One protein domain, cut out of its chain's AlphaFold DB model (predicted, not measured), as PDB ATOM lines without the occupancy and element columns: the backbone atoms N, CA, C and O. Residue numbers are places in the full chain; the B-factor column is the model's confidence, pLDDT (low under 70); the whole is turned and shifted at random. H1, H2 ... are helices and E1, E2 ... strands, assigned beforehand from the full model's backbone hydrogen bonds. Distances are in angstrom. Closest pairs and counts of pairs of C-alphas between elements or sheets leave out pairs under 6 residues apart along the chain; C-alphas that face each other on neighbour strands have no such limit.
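What this domain is: This is residues 3 to 77 of the 116 residues of an uncharacterized protein of Thorarchaeota archaeon (strain OWC) (UniProt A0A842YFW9). Look first for a narrow ribbon of two short strands, E1 and E2, with two long helices, H3 and H2, running roughly along the same axis; the centres of ribbon, H3 and H2 make a triangle, and the first printed residues, 3 to 5, enter between these parts. H1 lies across one end of the long axis, separate from the other helices, and the short H4 sits near the other end, beside the last residues of H3. The printed part has 75 residues, with four named helices and two named strands in the order H1, H2, E1, H3, H4, E2; the sheet's order is E1, E2, parallel. It is mostly helix and compact, with a radius of gyration of the C-alphas of 11.8 A and spans of 32 by 22 by 17 A.

How they stand to each other: Begin at E1, residues 42 to 44, and its parallel neighbour E2, residues 74 to 76, with 29 degrees between their directions. You will find N 43 and O 74 within hydrogen-bond range at 2.8 A, and N 76 and O 43 also at 2.8 A. Between them in the chain come H3, residues 52 to 65, and H4, residues 67 to 71, a strand-helix-strand unit, two parallel neighbour strands joined through helices, with a right-handed crossover. E1 and H3 are near each other, with 5 pairs of C-alphas within 10 A. H3 touches H4 with its residues 59 to 63 alone; the closest C-alphas, of Ser 63 and Val 70, are 6.1 A apart. With residues 61 to 65 alone, H3 touches H2, residues 24 to 34; their closest C-alphas, of Gln 30 and Ile 65, are 5.9 A apart, and the two run the same way at a shallow tilt of 30 degrees. H1, residues 8 to 15, touches no helix; it is only just apart from H3, at 8.3 A. In H1, H2 and H4 every O i to N i+4 pair is within hydrogen-bond range; in H3, 9 of 10 are.

Where its parts are: Find C-alpha 42 at (34.340, -24.414, 25.178), where E1 begins; it runs 6.9 A to C-alpha 44. E2 measures 6.4 A and ends at C-alpha 76, (39.148, -23.737, 29.381). H3 starts at C-alpha 52, (32.728, -30.347, 40.399), and runs 20.4 A. H4 measures 6.7 A, H2 15.2 A and H1 10.7 A.

The domain as a whole: The C-alphas farthest apart, of Ala 35 and Arg 48, are 34.7 A apart. The printed part, residues 3 to 77, has no cut. The links H3 to H4 and H4 to E2 are tight, the other three short. The mean pLDDT of the printed part is 96.4, and no printed residue is under 70.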
ATOM      1  N   ILE A   3      31.000 -21.403  27.368       97.06
ATOM      2  CA  ILE A   3      30.088 -21.569  28.500       97.06
ATOM      3  C   ILE A   3      30.881 -21.323  29.780       97.06
ATOM      4  O   ILE A   3      31.900 -21.961  30.038       97.06
ATOM      5  N   ARG A   4      30.400 -20.378  30.591       95.81
ATOM      6  CA  ARG A   4      31.092 -19.906  31.802       95.81
ATOM      7  C   ARG A   4      30.315 -20.145  33.090       95.81
ATOM      8  O   ARG A   4      30.631 -19.543  34.110       95.81
ATOM      9  N   GLY A   5      29.310 -21.013  33.051       94.88
ATOM     10  CA  GLY A   5      28.649 -21.473  34.262       94.88
ATOM     11  C   GLY A   5      27.485 -22.421  34.015       94.88
ATOM     12  O   GLY A   5      26.848 -22.388  32.961       94.88
ATOM     13  N   GLY A   6      27.233 -23.276  35.002       95.19
ATOM     14  CA  GLY A   6      26.096 -24.205  35.049       95.19
ATOM     15  C   GLY A   6      25.031 -23.789  36.057       95.19
ATOM     16  O   GLY A   6      23.848 -24.084  35.865       95.19
ATOM     17  N   LEU A   7      25.454 -23.056  37.091       97.56
ATOM     18  CA  LEU A   7      24.634 -22.619  38.212       97.56
ATOM     19  C   LEU A   7      24.455 -21.090  38.197       97.56
ATOM     20  O   LEU A   7      25.400 -20.376  37.855       97.56
ATOM     21  N   PRO A   8      23.278 -20.559  38.588       97.31
ATOM     22  CA  PRO A   8      22.976 -19.135  38.435       97.31
ATOM     23  C   PRO A   8      23.936 -18.202  39.189       97.31
ATOM     24  O   PRO A   8      24.391 -17.212  38.621       97.31
ATOM     25  N   GLN A   9      24.255 -18.514  40.451       96.06
ATOM     26  CA  GLN A   9      25.106 -17.663  41.288       96.06
ATOM     27  C   GLN A   9      26.579 -17.663  40.824       96.06
ATOM     28  O   GLN A   9      27.080 -16.577  40.529       96.06
ATOM     29  N   PRO A  10      27.259 -18.818  40.650       94.31
ATOM     30  CA  PRO A  10      28.619 -18.835  40.105       94.31
ATOM     31  C   PRO A  10      28.728 -18.179  38.724       94.31
ATOM     32  O   PRO A  10      29.718 -17.514  38.427       94.31
ATOM     33  N   PHE A  11      27.709 -18.323  37.867       96.44
ATOM     34  CA  PHE A  11      27.663 -17.640  36.574       96.44
ATOM     35  C   PHE A  11      27.684 -16.112  36.726       96.44
ATOM     36  O   PHE A  11      28.468 -15.444  36.049       96.44
ATOM     37  N   GLU A  12      26.856 -15.555  37.611       95.50
ATOM     38  CA  GLU A  12      26.814 -14.112  37.869       95.50
ATOM     39  C   GLU A  12      28.134 -13.602  38.459       95.50
ATOM     40  O   GLU A  12      28.669 -12.599  37.988       95.50
ATOM     41  N   GLU A  13      28.722 -14.340  39.401       89.44
ATOM     42  CA  GLU A  13      30.015 -14.007  40.010       89.44
ATOM     43  C   GLU A  13      31.164 -14.008  38.986       89.44
ATOM     44  O   GLU A  13      31.975 -13.080  38.964       89.44
ATOM     45  N   LYS A  14      31.214 -15.010  38.097       88.62
ATOM     46  CA  LYS A  14      32.269 -15.153  37.076       88.62
ATOM     47  C   LYS A  14      32.156 -14.152  35.932       88.62
ATOM     48  O   LYS A  14      33.169 -13.770  35.347       88.62
ATOM     49  N   THR A  15      30.935 -13.791  35.545       90.56
ATOM     50  CA  THR A  15      30.689 -13.058  34.291       90.56
ATOM     51  C   THR A  15      30.223 -11.621  34.500       90.56
ATOM     52  O   THR A  15      30.339 -10.808  33.584       90.56
ATOM     53  N   GLY A  16      29.672 -11.299  35.673       90.94
ATOM     54  CA  GLY A  16      28.953 -10.050  35.918       90.94
ATOM     55  C   GLY A  16      27.595  -9.957  35.206       90.94
ATOM     56  O   GLY A  16      26.953  -8.909  35.255       90.94
ATOM     57  N   CYS A  17      27.143 -11.014  34.520       94.75
ATOM     58  CA  CYS A  17      25.810 -11.081  33.923       94.75
ATOM     59  C   CYS A  17      24.755 -11.474  34.966       94.75
ATOM     60  O   CYS A  17      25.043 -12.216  35.894       94.75
ATOM     61  N   GLN A  18      23.500 -11.049  34.779       97.56
ATOM     62  CA  GLN A  18      22.413 -11.450  35.681       97.56
ATOM     63  C   GLN A  18      22.224 -12.974  35.663       97.56
ATOM     64  O   GLN A  18      22.021 -13.556  34.595       97.56
ATOM     65  N   SER A  19      22.202 -13.595  36.842       97.75
ATOM     66  CA  SER A  19      22.043 -15.042  37.072       97.75
ATOM     67  C   SER A  19      20.908 -15.704  36.284       97.75
ATOM     68  O   SER A  19      21.060 -16.825  35.802       97.75
ATOM     69  N   LYS A  20      19.793 -14.997  36.054       98.00
ATOM     70  CA  LYS A  20      18.655 -15.484  35.245       98.00
ATOM     71  C   LYS A  20      19.002 -15.821  33.785       98.00
ATOM     72  O   LYS A  20      18.193 -16.429  33.095       98.00
ATOM     73  N   PHE A  21      20.163 -15.384  33.298       97.75
ATOM     74  CA  PHE A  21      20.632 -15.624  31.935       97.75
ATOM     75  C   PHE A  21      21.622 -16.788  31.815       97.75
ATOM     76  O   PHE A  21      22.135 -17.015  30.719       97.75
ATOM     77  N   VAL A  22      21.860 -17.544  32.895       98.00
ATOM     78  CA  VAL A  22      22.781 -18.695  32.902       98.00
ATOM     79  C   VAL A  22      22.482 -19.716  31.798       98.00
ATOM     80  O   VAL A  22      23.402 -20.328  31.268       98.00
ATOM     81  N   ASP A  23      21.215 -19.853  31.395       97.94
ATOM     82  CA  ASP A  23      20.802 -20.832  30.386       97.94
ATOM     83  C   ASP A  23      20.923 -20.333  28.936       97.94
ATOM     84  O   ASP A  23      20.854 -21.133  28.001       97.94
ATOM     85  N   LEU A  24      21.150 -19.031  28.709       97.81
ATOM     86  CA  LEU A  24      21.246 -18.476  27.351       97.81
ATOM     87  C   LEU A  24      22.346 -19.128  26.492       97.81
ATOM     88  O   LEU A  24      22.068 -19.402  25.321       97.81
ATOM     89  N   PRO A  25      23.557 -19.425  27.008       97.25
ATOM     90  CA  PRO A  25      24.569 -20.141  26.235       97.25
ATOM     91  C   PRO A  25      24.111 -21.542  25.803       97.25
ATOM     92  O   PRO A  25      24.336 -21.927  24.660       97.25
ATOM     93  N   TYR A  26      23.412 -22.288  26.660       98.31
ATOM     94  CA  TYR A  26      22.909 -23.627  26.322       98.31
ATOM     95  C   TYR A  26      21.797 -23.561  25.278       98.31
ATOM     96  O   TYR A  26      21.799 -24.330  24.320       98.31
ATOM     97  N   ILE A  27      20.902 -22.576  25.400       98.38
ATOM     98  CA  ILE A  27      19.892 -22.297  24.375       98.38
ATOM     99  C   ILE A  27      20.583 -21.976  23.045       98.38
ATOM    100  O   ILE A  27      20.186 -22.511  22.014       98.38
ATOM    101  N   ALA A  28      21.637 -21.155  23.043       98.25
ATOM    102  CA  ALA A  28      22.393 -20.860  21.829       98.25
ATOM    103  C   ALA A  28      23.029 -22.123  21.219       98.25
ATOM    104  O   ALA A  28      22.919 -22.322  20.012       98.25
ATOM    105  N   ALA A  29      23.630 -22.996  22.035       98.25
ATOM    106  CA  ALA A  29      24.174 -24.277  21.582       98.25
ATOM    107  C   ALA A  29      23.092 -25.166  20.944       98.25
ATOM    108  O   ALA A  29      23.292 -25.652  19.833       98.25
ATOM    109  N   GLN A  30      21.927 -25.300  21.588       98.50
ATOM    110  CA  GLN A  30      20.790 -26.052  21.047       98.50
ATOM    111  C   GLN A  30      20.337 -25.479  19.701       98.50
ATOM    112  O   GLN A  30      20.153 -26.222  18.747       98.50
ATOM    113  N   ARG A  31      20.203 -24.151  19.583       98.56
ATOM    114  CA  ARG A  31      19.781 -23.522  18.319       98.56
ATOM    115  C   ARG A  31      20.787 -23.732  17.192       98.56
ATOM    116  O   ARG A  31      20.371 -23.927  16.053       98.56
ATOM    117  N   LEU A  32      22.086 -23.680  17.486       98.19
ATOM    118  CA  LEU A  32      23.131 -23.960  16.497       98.19
ATOM    119  C   LEU A  32      23.096 -25.425  16.052       98.19
ATOM    120  O   LEU A  32      23.210 -25.700  14.858       98.19
ATOM    121  N   TRP A  33      22.889 -26.338  17.003       97.94
ATOM    122  CA  TRP A  33      22.729 -27.766  16.746       97.94
ATOM    123  C   TRP A  33      21.507 -28.058  15.870       97.94
ATOM    124  O   TRP A  33      21.647 -28.666  14.812       97.94
ATOM    125  N   ASP A  34      20.334 -27.533  16.240       98.38
ATOM    126  CA  ASP A  34      19.080 -27.683  15.487       98.38
ATOM    127  C   ASP A  34      19.198 -27.151  14.051       98.38
ATOM    128  O   ASP A  34      18.609 -27.692  13.116       98.38
ATOM    129  N   ALA A  35      19.965 -26.072  13.869       98.38
ATOM    130  CA  ALA A  35      20.211 -25.456  12.571       98.38
ATOM    131  C   ALA A  35      21.295 -26.175  11.744       98.38
ATOM    132  O   ALA A  35      21.606 -25.723  10.640       98.38
ATOM    133  N   ASN A  36      21.880 -27.263  12.260       97.50
ATOM    134  CA  ASN A  36      22.977 -28.003  11.638       97.50
ATOM    135  C   ASN A  36      24.174 -27.097  11.270       97.50
ATOM    136  O   ASN A  36      24.829 -27.270  10.238       97.50
ATOM    137  N   VAL A  37      24.436 -26.090  12.108       97.94
ATOM    138  CA  VAL A  37      25.600 -25.206  11.986       97.94
ATOM    139  C   VAL A  37      26.814 -25.919  12.578       97.94
ATOM    140  O   VAL A  37      26.707 -26.601  13.589       97.94
ATOM    141  N   SER A  38      27.989 -25.757  11.968       95.69
ATOM    142  CA  SER A  38      29.243 -26.232  12.562       95.69
ATOM    143  C   SER A  38      29.708 -25.264  13.654       95.69
ATOM    144  O   SER A  38      29.856 -24.066  13.405       95.69
ATOM    145  N   PHE A  39      29.925 -25.769  14.870       96.94
ATOM    146  CA  PHE A  39      30.413 -24.991  16.008       96.94
ATOM    147  C   PHE A  39      31.188 -25.874  16.992       96.94
ATOM    148  O   PHE A  39      31.073 -27.096  16.974       96.94
ATOM    149  N   HIS A  40      31.936 -25.224  17.884       96.19
ATOM    150  CA  HIS A  40      32.601 -25.850  19.026       96.19
ATOM    151  C   HIS A  40      32.095 -25.239  20.332       96.19
ATOM    152  O   HIS A  40      31.786 -24.038  20.389       96.19
ATOM    153  N   VAL A  41      32.013 -26.063  21.375       97.94
ATOM    154  CA  VAL A  41      31.703 -25.630  22.738       97.94
ATOM    155  C   VAL A  41      32.989 -25.652  23.547       97.94
ATOM    156  O   VAL A  41      33.666 -26.671  23.600       97.94
ATOM    157  N   ALA A  42      33.289 -24.532  24.187       97.50
ATOM    158  CA  ALA A  42      34.340 -24.414  25.178       97.50
ATOM    159  C   ALA A  42      33.696 -24.195  26.555       97.50
ATOM    160  O   ALA A  42      32.678 -23.501  26.645       97.50
ATOM    161  N   VAL A  43      34.243 -24.786  27.616       97.38
ATOM    162  CA  VAL A  43      33.696 -24.698  28.977       97.38
ATOM    163  C   VAL A  43      34.788 -24.287  29.951       97.38
ATOM    164  O   VAL A  43      35.802 -24.965  30.063       97.38
ATOM    165  N   VAL A  44      34.552 -23.227  30.724       95.81
ATOM    166  CA  VAL A  44      35.456 -22.843  31.817       95.81
ATOM    167  C   VAL A  44      35.304 -23.811  32.994       95.81
ATOM    168  O   VAL A  44      34.318 -23.752  33.734       95.81
ATOM    169  N   VAL A  45      36.301 -24.676  33.186       95.50
ATOM    170  CA  VAL A  45      36.334 -25.726  34.231       95.50
ATOM    171  C   VAL A  45      37.465 -25.531  35.240       95.50
ATOM    172  O   VAL A  45      37.821 -26.446  35.977       95.50
ATOM    173  N   ASP A  46      38.055 -24.341  35.263       94.50
ATOM    174  CA  ASP A  46      39.096 -23.999  36.221       94.50
ATOM    175  C   ASP A  46      38.605 -24.207  37.669       94.50
ATOM    176  O   ASP A  46      37.642 -23.547  38.081       94.50
ATOM    177  N   PRO A  47      39.254 -25.078  38.467       92.94
ATOM    178  CA  PRO A  47      38.766 -25.463  39.791       92.94
ATOM    179  C   PRO A  47      38.779 -24.310  40.803       92.94
ATOM    180  O   PRO A  47      38.167 -24.417  41.863       92.94
ATOM    181  N   ARG A  48      39.450 -23.191  40.491       89.88
ATOM    182  CA  ARG A  48      39.392 -21.968  41.306       89.88
ATOM    183  C   ARG A  48      38.045 -21.249  41.203       89.88
ATOM    184  O   ARG A  48      37.740 -20.434  42.064       89.88
ATOM    185  N   PHE A  49      37.262 -21.523  40.157       89.56
ATOM    186  CA  PHE A  49      36.024 -20.798  39.844       89.56
ATOM    187  C   PHE A  49      34.827 -21.703  39.516       89.56
ATOM    188  O   PHE A  49      33.693 -21.227  39.479       89.56
ATOM    189  N   THR A  50      35.063 -22.983  39.231       95.00
ATOM    190  CA  THR A  50      34.034 -23.946  38.837       95.00
ATOM    191  C   THR A  50      34.160 -25.177  39.724       95.00
ATOM    192  O   THR A  50      35.181 -25.860  39.706       95.00
ATOM    193  N   THR A  51      33.129 -25.452  40.522       96.38
ATOM    194  CA  THR A  51      33.084 -26.650  41.371       96.38
ATOM    195  C   THR A  51      32.795 -27.897  40.536       96.38
ATOM    196  O   THR A  51      32.246 -27.802  39.439       96.38
ATOM    197  N   GLU A  52      33.095 -29.086  41.064       96.75
ATOM    198  CA  GLU A  52      32.728 -30.347  40.399       96.75
ATOM    199  C   GLU A  52      31.208 -30.482  40.208       96.75
ATOM    200  O   GLU A  52      30.758 -30.966  39.175       96.75
ATOM    201  N   GLU A  53      30.406 -29.996  41.161       97.31
ATOM    202  CA  GLU A  53      28.943 -29.944  41.030       97.31
ATOM    203  C   GLU A  53      28.525 -29.076  39.841       97.31
ATOM    204  O   GLU A  53      27.740 -29.504  38.996       97.31
ATOM    205  N   GLU A  54      29.075 -27.865  39.740       97.69
ATOM    206  CA  GLU A  54      28.772 -26.987  38.619       97.69
ATOM    207  C   GLU A  54      29.244 -27.594  37.295       97.69
ATOM    208  O   GLU A  54      28.515 -27.533  36.303       97.69
ATOM    209  N   LYS A  55      30.431 -28.214  37.281       97.44
ATOM    210  CA  LYS A  55      30.959 -28.926  36.118       97.44
ATOM    211  C   LYS A  55      29.970 -29.995  35.655       97.44
ATOM    212  O   LYS A  55      29.595 -29.984  34.485       97.44
ATOM    213  N   LEU A  56      29.483 -30.852  36.552       97.88
ATOM    214  CA  LEU A  56      28.479 -31.873  36.225       97.88
ATOM    215  C   LEU A  56      27.212 -31.260  35.616       97.88
ATOM    216  O   LEU A  56      26.780 -31.707  34.558       97.88
ATOM    217  N   VAL A  57      26.686 -30.177  36.199       98.19
ATOM    218  CA  VAL A  57      25.508 -29.474  35.657       98.19
ATOM    219  C   VAL A  57      25.749 -28.962  34.233       98.19
ATOM    220  O   VAL A  57      24.851 -29.050  33.395       98.19
ATOM    221  N   ILE A  58      26.942 -28.438  33.933       98.06
ATOM    222  CA  ILE A  58      27.288 -27.991  32.575       98.06
ATOM    223  C   ILE A  58      27.246 -29.173  31.595       98.06
ATOM    224  O   ILE A  58      26.640 -29.071  30.526       98.06
ATOM    225  N   TYR A  59      27.882 -30.291  31.952       98.25
ATOM    226  CA  TYR A  59      27.966 -31.468  31.084       98.25
ATOM    227  C   TYR A  59      26.619 -32.171  30.898       98.25
ATOM    228  O   TYR A  59      26.328 -32.596  29.779       98.25
ATOM    229  N   ASP A  60      25.781 -32.235  31.933       98.38
ATOM    230  CA  ASP A  60      24.427 -32.784  31.839       98.38
ATOM    231  C   ASP A  60      23.576 -31.960  30.865       98.38
ATOM    232  O   ASP A  60      23.039 -32.507  29.903       98.38
ATOM    233  N   LYS A  61      23.572 -30.624  31.005       98.19
ATOM    234  CA  LYS A  61      22.857 -29.723  30.082       98.19
ATOM    235  C   LYS A  61      23.328 -29.853  28.631       98.19
ATOM    236  O   LYS A  61      22.527 -29.735  27.711       98.19
ATOM    237  N   LEU A  62      24.625 -30.068  28.399       98.25
ATOM    238  CA  LEU A  62      25.158 -30.309  27.051       98.25
ATOM    239  C   LEU A  62      24.785 -31.699  26.522       98.25
ATOM    240  O   LEU A  62      24.506 -31.847  25.333       98.25
ATOM    241  N   SER A  63      24.764 -32.710  27.393       98.12
ATOM    242  CA  SER A  63      24.343 -34.066  27.040       98.12
ATOM    243  C   SER A  63      22.854 -34.142  26.695       98.12
ATOM    244  O   SER A  63      22.484 -35.014  25.905       98.12
ATOM    245  N   ASP A  64      22.023 -33.267  27.266       98.31
ATOM    246  CA  ASP A  64      20.600 -33.141  26.930       98.31
ATOM    247  C   ASP A  64      20.378 -32.629  25.498       98.31
ATOM    248  O   ASP A  64      19.371 -32.972  24.878       98.31
ATOM    249  N   ILE A  65      21.324 -31.850  24.957       97.88
ATOM    250  CA  ILE A  65      21.311 -31.407  23.555       97.88
ATOM    251  C   ILE A  65      21.706 -32.581  22.652       97.88
ATOM    252  O   ILE A  65      20.917 -33.020  21.817       97.88
ATOM    253  N   ASP A  66      22.938 -33.079  22.812       97.88
ATOM    254  CA  ASP A  66      23.433 -34.290  22.155       97.88
ATOM    255  C   ASP A  66      24.762 -34.753  22.784       97.88
ATOM    256  O   ASP A  66      25.681 -33.966  23.031       97.88
ATOM    257  N   ARG A  67      24.928 -36.067  22.977       96.56
ATOM    258  CA  ARG A  67      26.156 -36.641  23.566       96.56
ATOM    259  C   ARG A  67      27.419 -36.392  22.736       96.56
ATOM    260  O   ARG A  67      28.522 -36.479  23.275       96.56
ATOM    261  N   SER A  68      27.305 -36.158  21.433       96.00
ATOM    262  CA  SER A  68      28.445 -35.838  20.569       96.00
ATOM    263  C   SER A  68      29.001 -34.437  20.822       96.00
ATOM    264  O   SER A  68      30.199 -34.244  20.630       96.00
ATOM    265  N   ILE A  69      28.193 -33.497  21.327       96.75
ATOM    266  CA  ILE A  69      28.679 -32.171  21.730       96.75
ATOM    267  C   ILE A  69      29.653 -32.326  22.895       96.75
ATOM    268  O   ILE A  69      30.777 -31.840  22.816       96.75
ATOM    269  N   VAL A  70      29.270 -33.096  23.921       96.94
ATOM    270  CA  VAL A  70      30.106 -33.378  25.102       96.94
ATOM    271  C   VAL A  70      31.466 -33.968  24.722       96.94
ATOM    272  O   VAL A  70      32.488 -33.573  25.276       96.94
ATOM    273  N   LYS A  71      31.503 -34.882  23.745       94.62
ATOM    274  CA  LYS A  71      32.747 -35.529  23.286       94.62
ATOM    275  C   LYS A  71      33.754 -34.565  22.654       94.62
ATOM    276  O   LYS A  71      34.919 -34.927  22.541       94.62
ATOM    277  N   ASN A  72      33.301 -33.390  22.223       94.44
ATOM    278  CA  ASN A  72      34.106 -32.393  21.523       94.44
ATOM    279  C   ASN A  72      34.230 -31.079  22.313       94.44
ATOM    280  O   ASN A  72      34.598 -30.059  21.731       94.44
ATOM    281  N   VAL A  73      33.886 -31.081  23.607       97.31
ATOM    282  CA  VAL A  73      34.043 -29.905  24.471       97.31
ATOM    283  C   VAL A  73      35.525 -29.593  24.668       97.31
ATOM    284  O   VAL A  73      36.311 -30.470  25.021       97.31
ATOM    285  N   GLU A  74      35.880 -28.325  24.499       97.88
ATOM    286  CA  GLU A  74      37.183 -27.784  24.876       97.88
ATOM    287  C   GLU A  74      37.127 -27.266  26.321       97.88
ATOM    288  O   GLU A  74      36.353 -26.366  26.644       97.88
ATOM    289  N   GLU A  75      37.928 -27.835  27.215       97.00
ATOM    290  CA  GLU A  75      38.039 -27.349  28.593       97.00
ATOM    291  C   GLU A  75      38.953 -26.110  28.658       97.00
ATOM    292  O   GLU A  75      40.111 -26.147  28.243       97.00
ATOM    293  N   GLU A  76      38.434 -25.001  29.190       95.56
ATOM    294  CA  GLU A  76      39.148 -23.737  29.381       95.56
ATOM    295  C   GLU A  76      39.604 -23.580  30.841       95.56
ATOM    296  O   GLU A  76      38.809 -23.683  31.783       95.56
ATOM    297  N   TYR A  77      40.881 -23.230  31.011       93.25
ATOM    298  CA  TYR A  77      41.485 -22.815  32.278       93.25
ATOM    299  C   TYR A  77      41.862 -21.334  32.192       93.25
ATOM    300  O   TYR A  77      42.319 -20.866  31.146       93.25
TER     301      TYR A  77